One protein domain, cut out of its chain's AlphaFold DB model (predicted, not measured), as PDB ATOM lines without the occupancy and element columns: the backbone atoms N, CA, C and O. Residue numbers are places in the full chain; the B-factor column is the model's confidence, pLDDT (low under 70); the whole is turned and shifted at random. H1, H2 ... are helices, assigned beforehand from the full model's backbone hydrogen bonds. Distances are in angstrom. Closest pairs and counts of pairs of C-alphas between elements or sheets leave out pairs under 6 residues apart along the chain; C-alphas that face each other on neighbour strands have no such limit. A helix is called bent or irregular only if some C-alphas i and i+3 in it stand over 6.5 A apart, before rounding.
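What this domain is: This is residues 182 to 257 of the 351 residues of an uncharacterized protein of Pseudo-nitzschia multistriata (UniProt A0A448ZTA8). Two long helices, H3 and H4, make a helical hairpin that opens like a V from its turn, and the short helices H1 and H2 make an arm leading away from the open end of H3, with a corner between them. The last residues, 250 to 257, fold back from the end of H4 across the mouth of the V. The printed part has 76 residues with four named helices, H1 to H4 in chain order, and no named strand; its class is all helix. It is only just loose, close to extended, with a radius of gyration of the C-alphas of 16.8 A, and its elongated outline spans 51 by 28 by 21 A.

Where its parts are: Start at C-alpha 190, at (-28.800, 53.763, 31.351), where H1 begins; it takes residues 190 to 195. H2 takes residues 197 to 206 and is neither bent nor irregular, but only just: C-alphas 200 and 203 are 6.3 A apart. Find C-alpha 208 at (-16.891, 57.669, 50.103); from there H3 runs 28.4 A to residue 227. H4, residues 231 to 249, runs 26.6 A and ends at C-alpha 249, at (-20.110, 34.475, 51.689).

How they stand to each other: H1 and H2 only just touch, only at the corner, with 3 pairs of C-alphas within 8 A; the closest C-alphas, of Thr 193 and Lys 200, are 5.3 A apart. Their lines are about perpendicular, at 75 degrees. H2 and H3 are close but not clearly touching: look at Lys 204 and Met 211, their closest C-alphas, 7.3 A apart. The hairpin of H3 and H4 has a steep tilt of 39 degrees, opposite ways. They touch through residues 222 to 226 of H3 and 233 to 240 of H4 alone; the closest C-alphas are those of Leu 225 and Asp 233, 5.2 A apart. H4 is apart from H1 and H2, and H1 is apart from H3. Each O i to N i+4 pair is within hydrogen-bond range in H1 and H3, against 4 of 6 in H2 and 14 of 15 in H4.

The domain as a whole: The two C-alphas farthest apart are those of Leu 184 and Asp 229, at 51.3 A. The printed part has no cut, and its links H1 to H2, H2 to H3 and H3 to H4 are tight. Look down the B-factor column: the model's pLDDT is under 70 in residues 182 to 206, and the mean of the printed part is 79.3.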
ATOM      1  N   SER A 182     -23.382  67.710  27.199       52.34
ATOM      2  CA  SER A 182     -24.769  68.045  27.540       52.34
ATOM      3  C   SER A 182     -25.569  68.253  26.250       52.34
ATOM      4  O   SER A 182     -25.122  68.962  25.353       52.34
ATOM      5  N   GLY A 183     -26.706  67.569  26.117       54.88
ATOM      6  CA  GLY A 183     -27.578  67.639  24.936       54.88
ATOM      7  C   GLY A 183     -27.478  66.459  23.961       54.88
ATOM      8  O   GLY A 183     -28.450  66.192  23.263       54.88
ATOM      9  N   LEU A 184     -26.376  65.692  23.948       56.78
ATOM     10  CA  LEU A 184     -26.261  64.483  23.103       56.78
ATOM     11  C   LEU A 184     -26.559  63.181  23.864       56.78
ATOM     12  O   LEU A 184     -26.914  62.169  23.268       56.78
ATOM     13  N   ASN A 185     -26.430  63.206  25.191       54.12
ATOM     14  CA  ASN A 185     -26.820  62.105  26.064       54.12
ATOM     15  C   ASN A 185     -27.891  62.620  27.030       54.12
ATOM     16  O   ASN A 185     -27.522  63.293  27.999       54.12
ATOM     17  N   PRO A 186     -29.189  62.348  26.799       55.38
ATOM     18  CA  PRO A 186     -30.216  62.718  27.759       55.38
ATOM     19  C   PRO A 186     -29.883  62.091  29.116       55.38
ATOM     20  O   PRO A 186     -29.421  60.944  29.210       55.38
ATOM     21  N   VAL A 187     -30.054  62.889  30.169       45.84
ATOM     22  CA  VAL A 187     -29.883  62.499  31.570       45.84
ATOM     23  C   VAL A 187     -30.912  61.403  31.866       45.84
ATOM     24  O   VAL A 187     -32.042  61.688  32.227       45.84
ATOM     25  N   GLY A 188     -30.548  60.145  31.612       53.12
ATOM     26  CA  GLY A 188     -31.480  59.017  31.708       53.12
ATOM     27  C   GLY A 188     -31.109  57.789  30.877       53.12
ATOM     28  O   GLY A 188     -31.552  56.694  31.206       53.12
ATOM     29  N   ASN A 189     -30.247  57.907  29.858       54.53
ATOM     30  CA  ASN A 189     -29.828  56.733  29.085       54.53
ATOM     31  C   ASN A 189     -28.908  55.820  29.923       54.53
ATOM     32  O   ASN A 189     -27.688  56.022  29.976       54.53
ATOM     33  N   GLY A 190     -29.492  54.795  30.561       57.47
ATOM     34  CA  GLY A 190     -28.800  53.763  31.351       57.47
ATOM     35  C   GLY A 190     -27.612  53.130  30.614       57.47
ATOM     36  O   GLY A 190     -26.558  52.884  31.212       57.47
ATOM     37  N   ASN A 191     -27.714  53.054  29.284       60.66
ATOM     38  CA  ASN A 191     -26.694  52.533  28.379       60.66
ATOM     39  C   ASN A 191     -25.336  53.245  28.505       60.66
ATOM     40  O   ASN A 191     -24.301  52.602  28.376       60.66
ATOM     41  N   TYR A 192     -25.274  54.548  28.815       61.03
ATOM     42  CA  TYR A 192     -23.978  55.242  28.901       61.03
ATOM     43  C   TYR A 192     -23.126  54.745  30.079       61.03
ATOM     44  O   TYR A 192     -21.903  54.628  29.973       61.03
ATOM     45  N   THR A 193     -23.770  54.427  31.206       61.03
ATOM     46  CA  THR A 193     -23.086  53.878  32.386       61.03
ATOM     47  C   THR A 193     -22.812  52.384  32.257       61.03
ATOM     48  O   THR A 193     -21.804  51.911  32.776       61.03
ATOM     49  N   GLU A 194     -23.658  51.645  31.540       63.16
ATOM     50  CA  GLU A 194     -23.466  50.217  31.280       63.16
ATOM     51  C   GLU A 194     -22.336  49.954  30.287       63.16
ATOM     52  O   GLU A 194     -21.470  49.119  30.553       63.16
ATOM     53  N   VAL A 195     -22.278  50.735  29.205       64.38
ATOM     54  CA  VAL A 195     -21.228  50.651  28.180       64.38
ATOM     55  C   VAL A 195     -19.886  51.152  28.734       64.38
ATOM     56  O   VAL A 195     -18.835  50.578  28.447       64.38
ATOM     57  N   ASN A 196     -19.889  52.160  29.617       65.12
ATOM     58  CA  ASN A 196     -18.674  52.627  30.290       65.12
ATOM     59  C   ASN A 196     -18.475  51.975  31.665       65.12
ATOM     60  O   ASN A 196     -18.690  52.588  32.716       65.12
ATOM     61  N   LYS A 197     -17.912  50.760  31.674       64.69
ATOM     62  CA  LYS A 197     -17.517  50.031  32.901       64.69
ATOM     63  C   LYS A 197     -16.602  50.853  33.834       64.69
ATOM     64  O   LYS A 197     -16.621  50.659  35.051       64.69
ATOM     65  N   ALA A 198     -15.833  51.805  33.295       60.66
ATOM     66  CA  ALA A 198     -15.009  52.737  34.069       60.66
ATOM     67  C   ALA A 198     -15.830  53.778  34.857       60.66
ATOM     68  O   ALA A 198     -15.442  54.136  35.969       60.66
ATOM     69  N   LEU A 199     -16.967  54.229  34.314       62.25
ATOM     70  CA  LEU A 199     -17.884  55.172  34.961       62.25
ATOM     71  C   LEU A 199     -18.822  54.467  35.947       62.25
ATOM     72  O   LEU A 199     -19.043  54.981  37.042       62.25
ATOM     73  N   LYS A 200     -19.275  53.246  35.629       62.09
ATOM     74  CA  LYS A 200     -20.087  52.407  36.536       62.09
ATOM     75  C   LYS A 200     -19.398  52.151  37.879       62.09
ATOM     76  O   LYS A 200     -20.020  52.207  38.933       62.09
ATOM     77  N   ASN A 201     -18.085  51.924  37.843       55.66
ATOM     78  CA  ASN A 201     -17.269  51.703  39.039       55.66
ATOM     79  C   ASN A 201     -16.753  53.004  39.675       55.66
ATOM     80  O   ASN A 201     -16.227  52.981  40.792       55.66
ATOM     81  N   LEU A 202     -16.893  54.143  38.986       56.31
ATOM     82  CA  LEU A 202     -16.484  55.456  39.477       56.31
ATOM     83  C   LEU A 202     -17.368  55.907  40.641       56.31
ATOM     84  O   LEU A 202     -16.846  56.368  41.649       56.31
ATOM     85  N   SER A 203     -18.686  55.745  40.524       57.62
ATOM     86  CA  SER A 203     -19.632  56.268  41.516       57.62
ATOM     87  C   SER A 203     -19.568  55.498  42.837       57.62
ATOM     88  O   SER A 203     -19.379  56.111  43.886       57.62
ATOM     89  N   LYS A 204     -19.618  54.161  42.782       53.16
ATOM     90  CA  LYS A 204     -19.691  53.295  43.972       53.16
ATOM     91  C   LYS A 204     -18.384  53.209  44.763       53.16
ATOM     92  O   LYS A 204     -18.414  53.023  45.967       53.16
ATOM     93  N   SER A 205     -17.224  53.335  44.110       53.38
ATOM     94  CA  SER A 205     -15.920  53.202  44.789       53.38
ATOM     95  C   SER A 205     -15.237  54.532  45.111       53.38
ATOM     96  O   SER A 205     -14.343  54.565  45.961       53.38
ATOM     97  N   LYS A 206     -15.614  55.632  44.439       63.50
ATOM     98  CA  LYS A 206     -14.946  56.934  44.617       63.50
ATOM     99  C   LYS A 206     -15.742  57.921  45.461       63.50
ATOM    100  O   LYS A 206     -15.124  58.857  45.982       63.50
ATOM    101  N   ASN A 207     -17.047  57.714  45.648       83.62
ATOM    102  CA  ASN A 207     -17.850  58.579  46.503       83.62
ATOM    103  C   ASN A 207     -18.006  57.998  47.918       83.62
ATOM    104  O   ASN A 207     -19.051  57.481  48.293       83.62
ATOM    105  N   LEU A 208     -16.921  58.084  48.696       87.44
ATOM    106  CA  LEU A 208     -16.891  57.669  50.103       87.44
ATOM    107  C   LEU A 208     -17.910  58.429  50.973       87.44
ATOM    108  O   LEU A 208     -18.307  57.909  52.005       87.44
ATOM    109  N   GLU A 209     -18.316  59.638  50.581       89.12
ATOM    110  CA  GLU A 209     -19.334  60.423  51.294       89.12
ATOM    111  C   GLU A 209     -20.729  59.842  51.066       89.12
ATOM    112  O   GLU A 209     -21.454  59.615  52.028       89.12
ATOM    113  N   LYS A 210     -21.072  59.497  49.817       88.56
ATOM    114  CA  LYS A 210     -22.327  58.783  49.525       88.56
ATOM    115  C   LYS A 210     -22.377  57.418  50.199       88.56
ATOM    116  O   LYS A 210     -23.355  57.123  50.861       88.56
ATOM    117  N   MET A 211     -21.292  56.638  50.134       88.56
ATOM    118  CA  MET A 211     -21.226  55.354  50.847       88.56
ATOM    119  C   MET A 211     -21.442  55.507  52.357       88.56
ATOM    120  O   MET A 211     -22.020  54.630  52.984       88.56
ATOM    121  N   LEU A 212     -20.959  56.603  52.949       92.38
ATOM    122  CA  LEU A 212     -21.171  56.900  54.362       92.38
ATOM    123  C   LEU A 212     -22.639  57.228  54.642       92.38
ATOM    124  O   LEU A 212     -23.184  56.698  55.600       92.38
ATOM    125  N   ALA A 213     -23.275  58.050  53.805       90.88
ATOM    126  CA  ALA A 213     -24.696  58.370  53.934       90.88
ATOM    127  C   ALA A 213     -25.581  57.120  53.757       90.88
ATOM    128  O   ALA A 213     -26.499  56.890  54.545       90.88
ATOM    129  N   ASP A 214     -25.261  56.270  52.782       90.00
ATOM    130  CA  ASP A 214     -25.958  55.005  52.539       90.00
ATOM    131  C   ASP A 214     -25.781  54.049  53.735       90.00
ATOM    132  O   ASP A 214     -26.749  53.481  54.230       90.00
ATOM    133  N   ALA A 215     -24.563  53.922  54.270       91.50
ATOM    134  CA  ALA A 215     -24.293  53.128  55.471       91.50
ATOM    135  C   ALA A 215     -25.033  53.655  56.714       91.50
ATOM    136  O   ALA A 215     -25.587  52.879  57.490       91.50
ATOM    137  N   GLU A 216     -25.059  54.974  56.916       92.75
ATOM    138  CA  GLU A 216     -25.750  55.596  58.049       92.75
ATOM    139  C   GLU A 216     -27.273  55.465  57.931       92.75
ATOM    140  O   GLU A 216     -27.927  55.154  58.922       92.75
ATOM    141  N   SER A 217     -27.840  55.632  56.734       92.56
ATOM    142  CA  SER A 217     -29.274  55.418  56.492       92.56
ATOM    143  C   SER A 217     -29.686  53.955  56.666       92.56
ATOM    144  O   SER A 217     -30.699  53.689  57.306       92.56
ATOM    145  N   LYS A 218     -28.877  52.996  56.193       90.69
ATOM    146  CA  LYS A 218     -29.087  51.564  56.462       90.69
ATOM    147  C   LYS A 218     -29.058  51.256  57.960       90.69
ATOM    148  O   LYS A 218     -29.920  50.526  58.437       90.69
ATOM    149  N   LYS A 219     -28.104  51.832  58.706       91.44
ATOM    150  CA  LYS A 219     -28.016  51.655  60.165       91.44
ATOM    151  C   LYS A 219     -29.254  52.202  60.875       91.44
ATOM    152  O   LYS A 219     -29.822  51.498  61.697       91.44
ATOM    153  N   LYS A 220     -29.694  53.412  60.516       92.44
ATOM    154  CA  LYS A 220     -30.917  54.019  61.064       92.44
ATOM    155  C   LYS A 220     -32.148  53.170  60.767       92.44
ATOM    156  O   LYS A 220     -32.890  52.849  61.679       92.44
ATOM    157  N   ARG A 221     -32.304  52.711  59.522       91.94
ATOM    158  CA  ARG A 221     -33.415  51.834  59.131       91.94
ATOM    159  C   ARG A 221     -33.421  50.517  59.911       91.94
ATOM    160  O   ARG A 221     -34.484  50.039  60.276       91.94
ATOM    161  N   LEU A 222     -32.253  49.925  60.170       91.19
ATOM    162  CA  LEU A 222     -32.145  48.735  61.021       91.19
ATOM    163  C   LEU A 222     -32.521  49.028  62.478       91.19
ATOM    164  O   LEU A 222     -33.168  48.199  63.105       91.19
ATOM    165  N   GLU A 223     -32.125  50.180  63.018       91.81
ATOM    166  CA  GLU A 223     -32.500  50.612  64.372       91.81
ATOM    167  C   GLU A 223     -34.016  50.845  64.480       91.81
ATOM    168  O   GLU A 223     -34.636  50.324  65.400       91.81
ATOM    169  N   GLU A 224     -34.621  51.525  63.503       93.12
ATOM    170  CA  GLU A 224     -36.070  51.754  63.411       93.12
ATOM    171  C   GLU A 224     -36.854  50.431  63.330       93.12
ATOM    172  O   GLU A 224     -37.790  50.221  64.098       93.12
ATOM    173  N   LEU A 225     -36.434  49.497  62.464       91.50
ATOM    174  CA  LEU A 225     -37.070  48.176  62.322       91.50
ATOM    175  C   LEU A 225     -36.906  47.286  63.565       91.50
ATOM    176  O   LEU A 225     -37.752  46.438  63.834       91.50
ATOM    177  N   LYS A 226     -35.822  47.459  64.329       89.81
ATOM    178  CA  LYS A 226     -35.612  46.743  65.599       89.81
ATOM    179  C   LYS A 226     -36.426  47.323  66.751       89.81
ATOM    180  O   LYS A 226     -36.708  46.598  67.698       89.81
ATOM    181  N   GLN A 227     -36.752  48.612  66.691       91.94
ATOM    182  CA  GLN A 227     -37.578  49.291  67.690       91.94
ATOM    183  C   GLN A 227     -39.070  49.004  67.501       91.94
ATOM    184  O   GLN A 227     -39.826  49.067  68.465       91.94
ATOM    185  N   SER A 228     -39.510  48.686  66.282       90.00
ATOM    186  CA  SER A 228     -40.879  48.237  66.034       90.00
ATOM    187  C   SER A 228     -41.100  46.800  66.516       90.00
ATOM    188  O   SER A 228     -40.373  45.886  66.131       90.00
ATOM    189  N   ASP A 229     -42.164  46.573  67.289       85.62
ATOM    190  CA  ASP A 229     -42.507  45.241  67.811       85.62
ATOM    191  C   ASP A 229     -43.180  44.305  66.797       85.62
ATOM    192  O   ASP A 229     -43.344  43.111  67.068       85.62
ATOM    193  N   LYS A 230     -43.543  44.826  65.620       92.12
ATOM    194  CA  LYS A 230     -44.214  44.071  64.557       92.12
ATOM    195  C   LYS A 230     -43.319  42.941  64.050       92.12
ATOM    196  O   LYS A 230     -42.156  43.156  63.710       92.12
ATOM    197  N   GLN A 231     -43.893  41.746  63.935       86.94
ATOM    198  CA  GLN A 231     -43.176  40.556  63.476       86.94
ATOM    199  C   GLN A 231     -42.585  40.737  62.067       86.94
ATOM    200  O   GLN A 231     -41.424  40.406  61.840       86.94
ATOM    201  N   GLU A 232     -43.332  41.368  61.156       89.12
ATOM    202  CA  GLU A 232     -42.859  41.673  59.799       89.12
ATOM    203  C   GLU A 232     -41.603  42.557  59.779       89.12
ATOM    204  O   GLU A 232     -40.761  42.442  58.888       89.12
ATOM    205  N   ASP A 233     -41.462  43.467  60.743       87.56
ATOM    206  CA  ASP A 233     -40.330  44.391  60.791       87.56
ATOM    207  C   ASP A 233     -39.083  43.714  61.377       87.56
ATOM    208  O   ASP A 233     -37.968  43.962  60.904       87.56
ATOM    209  N   LYS A 234     -39.270  42.748  62.288       89.06
ATOM    210  CA  LYS A 234     -38.209  41.842  62.765       89.06
ATOM    211  C   LYS A 234     -37.685  40.944  61.641       89.06
ATOM    212  O   LYS A 234     -36.472  40.792  61.496       89.06
ATOM    213  N   GLU A 235     -38.569  40.413  60.796       91.31
ATOM    214  CA  GLU A 235     -38.184  39.628  59.613       91.31
ATOM    215  C   GLU A 235     -37.421  40.476  58.586       91.31
ATOM    216  O   GLU A 235     -36.379  40.056  58.075       91.31
ATOM    217  N   LYS A 236     -37.874  41.713  58.331       90.25
ATOM    218  CA  LYS A 236     -37.152  42.663  57.467       90.25
ATOM    219  C   LYS A 236     -35.769  42.989  58.029       90.25
ATOM    220  O   LYS A 236     -34.803  42.980  57.264       90.25
ATOM    221  N   ALA A 237     -35.642  43.234  59.334       90.50
ATOM    222  CA  ALA A 237     -34.351  43.474  59.977       90.50
ATOM    223  C   ALA A 237     -33.402  42.277  59.802       90.50
ATOM    224  O   ALA A 237     -32.277  42.457  59.333       90.50
ATOM    225  N   ALA A 238     -33.885  41.058  60.064       90.25
ATOM    226  CA  ALA A 238     -33.116  39.836  59.852       90.25
ATOM    227  C   ALA A 238     -32.692  39.677  58.381       90.25
ATOM    228  O   ALA A 238     -31.533  39.381  58.103       90.25
ATOM    229  N   SER A 239     -33.583  39.942  57.420       91.19
ATOM    230  CA  SER A 239     -33.257  39.844  55.989       91.19
ATOM    231  C   SER A 239     -32.135  40.796  55.556       91.19
ATOM    232  O   SER A 239     -31.315  40.443  54.710       91.19
ATOM    233  N   ILE A 240     -32.066  41.993  56.149       88.31
ATOM    234  CA  ILE A 240     -31.016  42.976  55.862       88.31
ATOM    235  C   ILE A 240     -29.689  42.518  56.480       88.31
ATOM    236  O   ILE A 240     -28.660  42.566  55.808       88.31
ATOM    237  N   GLU A 241     -29.711  42.044  57.728       88.31
ATOM    238  CA  GLU A 241     -28.515  41.568  58.435       88.31
ATOM    239  C   GLU A 241     -27.914  40.319  57.785       88.31
ATOM    240  O   GLU A 241     -26.712  40.273  57.516       88.31
ATOM    241  N   TRP A 242     -28.749  39.329  57.467       90.44
ATOM    242  CA  TRP A 242     -28.314  38.110  56.788       90.44
ATOM    243  C   TRP A 242     -28.024  38.342  55.304       90.44
ATOM    244  O   TRP A 242     -27.137  37.711  54.739       90.44
ATOM    245  N   GLY A 243     -28.708  39.282  54.654       90.88
ATOM    246  CA  GLY A 243     -28.479  39.592  53.244       90.88
ATOM    247  C   GLY A 243     -27.042  40.034  52.960       90.88
ATOM    248  O   GLY A 243     -26.449  39.609  51.966       90.88
ATOM    249  N   ASP A 244     -26.453  40.847  53.839       87.12
ATOM    250  CA  ASP A 244     -25.068  41.297  53.679       87.12
ATOM    251  C   ASP A 244     -24.053  40.182  53.997       87.12
ATOM    252  O   ASP A 244     -23.050  40.063  53.289       87.12
ATOM    253  N   THR A 245     -24.329  39.307  54.974       88.44
ATOM    254  CA  THR A 245     -23.454  38.157  55.274       88.44
ATOM    255  C   THR A 245     -23.481  37.109  54.162       88.44
ATOM    256  O   THR A 245     -22.428  36.598  53.780       88.44
ATOM    257  N   LEU A 246     -24.648  36.842  53.566       93.06
ATOM    258  CA  LEU A 246     -24.768  35.961  52.401       93.06
ATOM    259  C   LEU A 246     -24.024  36.535  51.186       93.06
ATOM    260  O   LEU A 246     -23.324  35.804  50.484       93.06
ATOM    261  N   ARG A 247     -24.113  37.848  50.938       90.88
ATOM    262  CA  ARG A 247     -23.330  38.504  49.873       90.88
ATOM    263  C   ARG A 247     -21.828  38.369  50.105       90.88
ATOM    264  O   ARG A 247     -21.094  38.053  49.175       90.88
ATOM    265  N   GLU A 248     -21.371  38.538  51.340       90.62
ATOM    266  CA  GLU A 248     -19.962  38.335  51.675       90.62
ATOM    267  C   GLU A 248     -19.525  36.872  51.484       90.62
ATOM    268  O   GLU A 248     -18.477  36.623  50.885       90.62
ATOM    269  N   ALA A 249     -20.362  35.906  51.878       92.50
ATOM    270  CA  ALA A 249     -20.110  34.475  51.689       92.50
ATOM    271  C   ALA A 249     -20.080  34.052  50.209       92.50
ATOM    272  O   ALA A 249     -19.281  33.202  49.821       92.50
ATOM    273  N   THR A 250     -20.896  34.683  49.358       92.69
ATOM    274  CA  THR A 250     -20.869  34.477  47.894       92.69
ATOM    275  C   THR A 250     -19.668  35.149  47.215       92.69
ATOM    276  O   THR A 250     -19.449  34.972  46.017       92.69
ATOM    277  N   GLY A 251     -18.851  35.890  47.974       89.19
ATOM    278  CA  GLY A 251     -17.628  36.540  47.509       89.19
ATOM    279  C   GLY A 251     -17.808  37.998  47.076       89.19
ATOM    280  O   GLY A 251     -16.855  38.617  46.584       89.19
ATOM    281  N   GLU A 252     -18.994  38.588  47.257       87.25
ATOM    282  CA  GLU A 252     -19.194  40.018  47.046       87.25
ATOM    283  C   GLU A 252     -18.586  40.823  48.201       87.25
ATOM    284  O   GLU A 252     -18.823  40.586  49.381       87.25
ATOM    285  N   ARG A 253     -17.779  41.834  47.869       84.50
ATOM    286  CA  ARG A 253     -17.070  42.618  48.882       84.50
ATOM    287  C   ARG A 253     -17.917  43.780  49.399       84.50
ATOM    288  O   ARG A 253     -17.784  44.900  48.896       84.50
ATOM    289  N   VAL A 254     -18.713  43.514  50.429       85.06
ATOM    290  CA  VAL A 254     -19.540  44.499  51.144       85.06
ATOM    291  C   VAL A 254     -18.647  45.518  51.874       85.06
ATOM    292  O   VAL A 254     -17.653  45.168  52.511       85.06
ATOM    293  N   LYS A 255     -18.926  46.820  51.728       84.38
ATOM    294  CA  LYS A 255     -18.088  47.914  52.270       84.38
ATOM    295  C   LYS A 255     -18.909  48.956  53.020       84.38
ATOM    296  O   LYS A 255     -18.606  50.143  52.936       84.38
ATOM    297  N   ASP A 256     -19.892  48.501  53.778       85.50
ATOM    298  CA  ASP A 256     -20.933  49.373  54.326       85.50
ATOM    299  C   ASP A 256     -20.684  49.751  55.798       85.50
ATOM    300  O   ASP A 256     -21.515  50.377  56.440       85.50
ATOM    301  N   ASP A 257     -19.505  49.435  56.345       89.81
ATOM    302  CA  ASP A 257     -19.114  49.816  57.708       89.81
ATOM    303  C   ASP A 257     -18.810  51.334  57.797       89.81
ATOM    304  O   ASP A 257     -17.784  51.799  57.261       89.81
TER     305      ASP A 257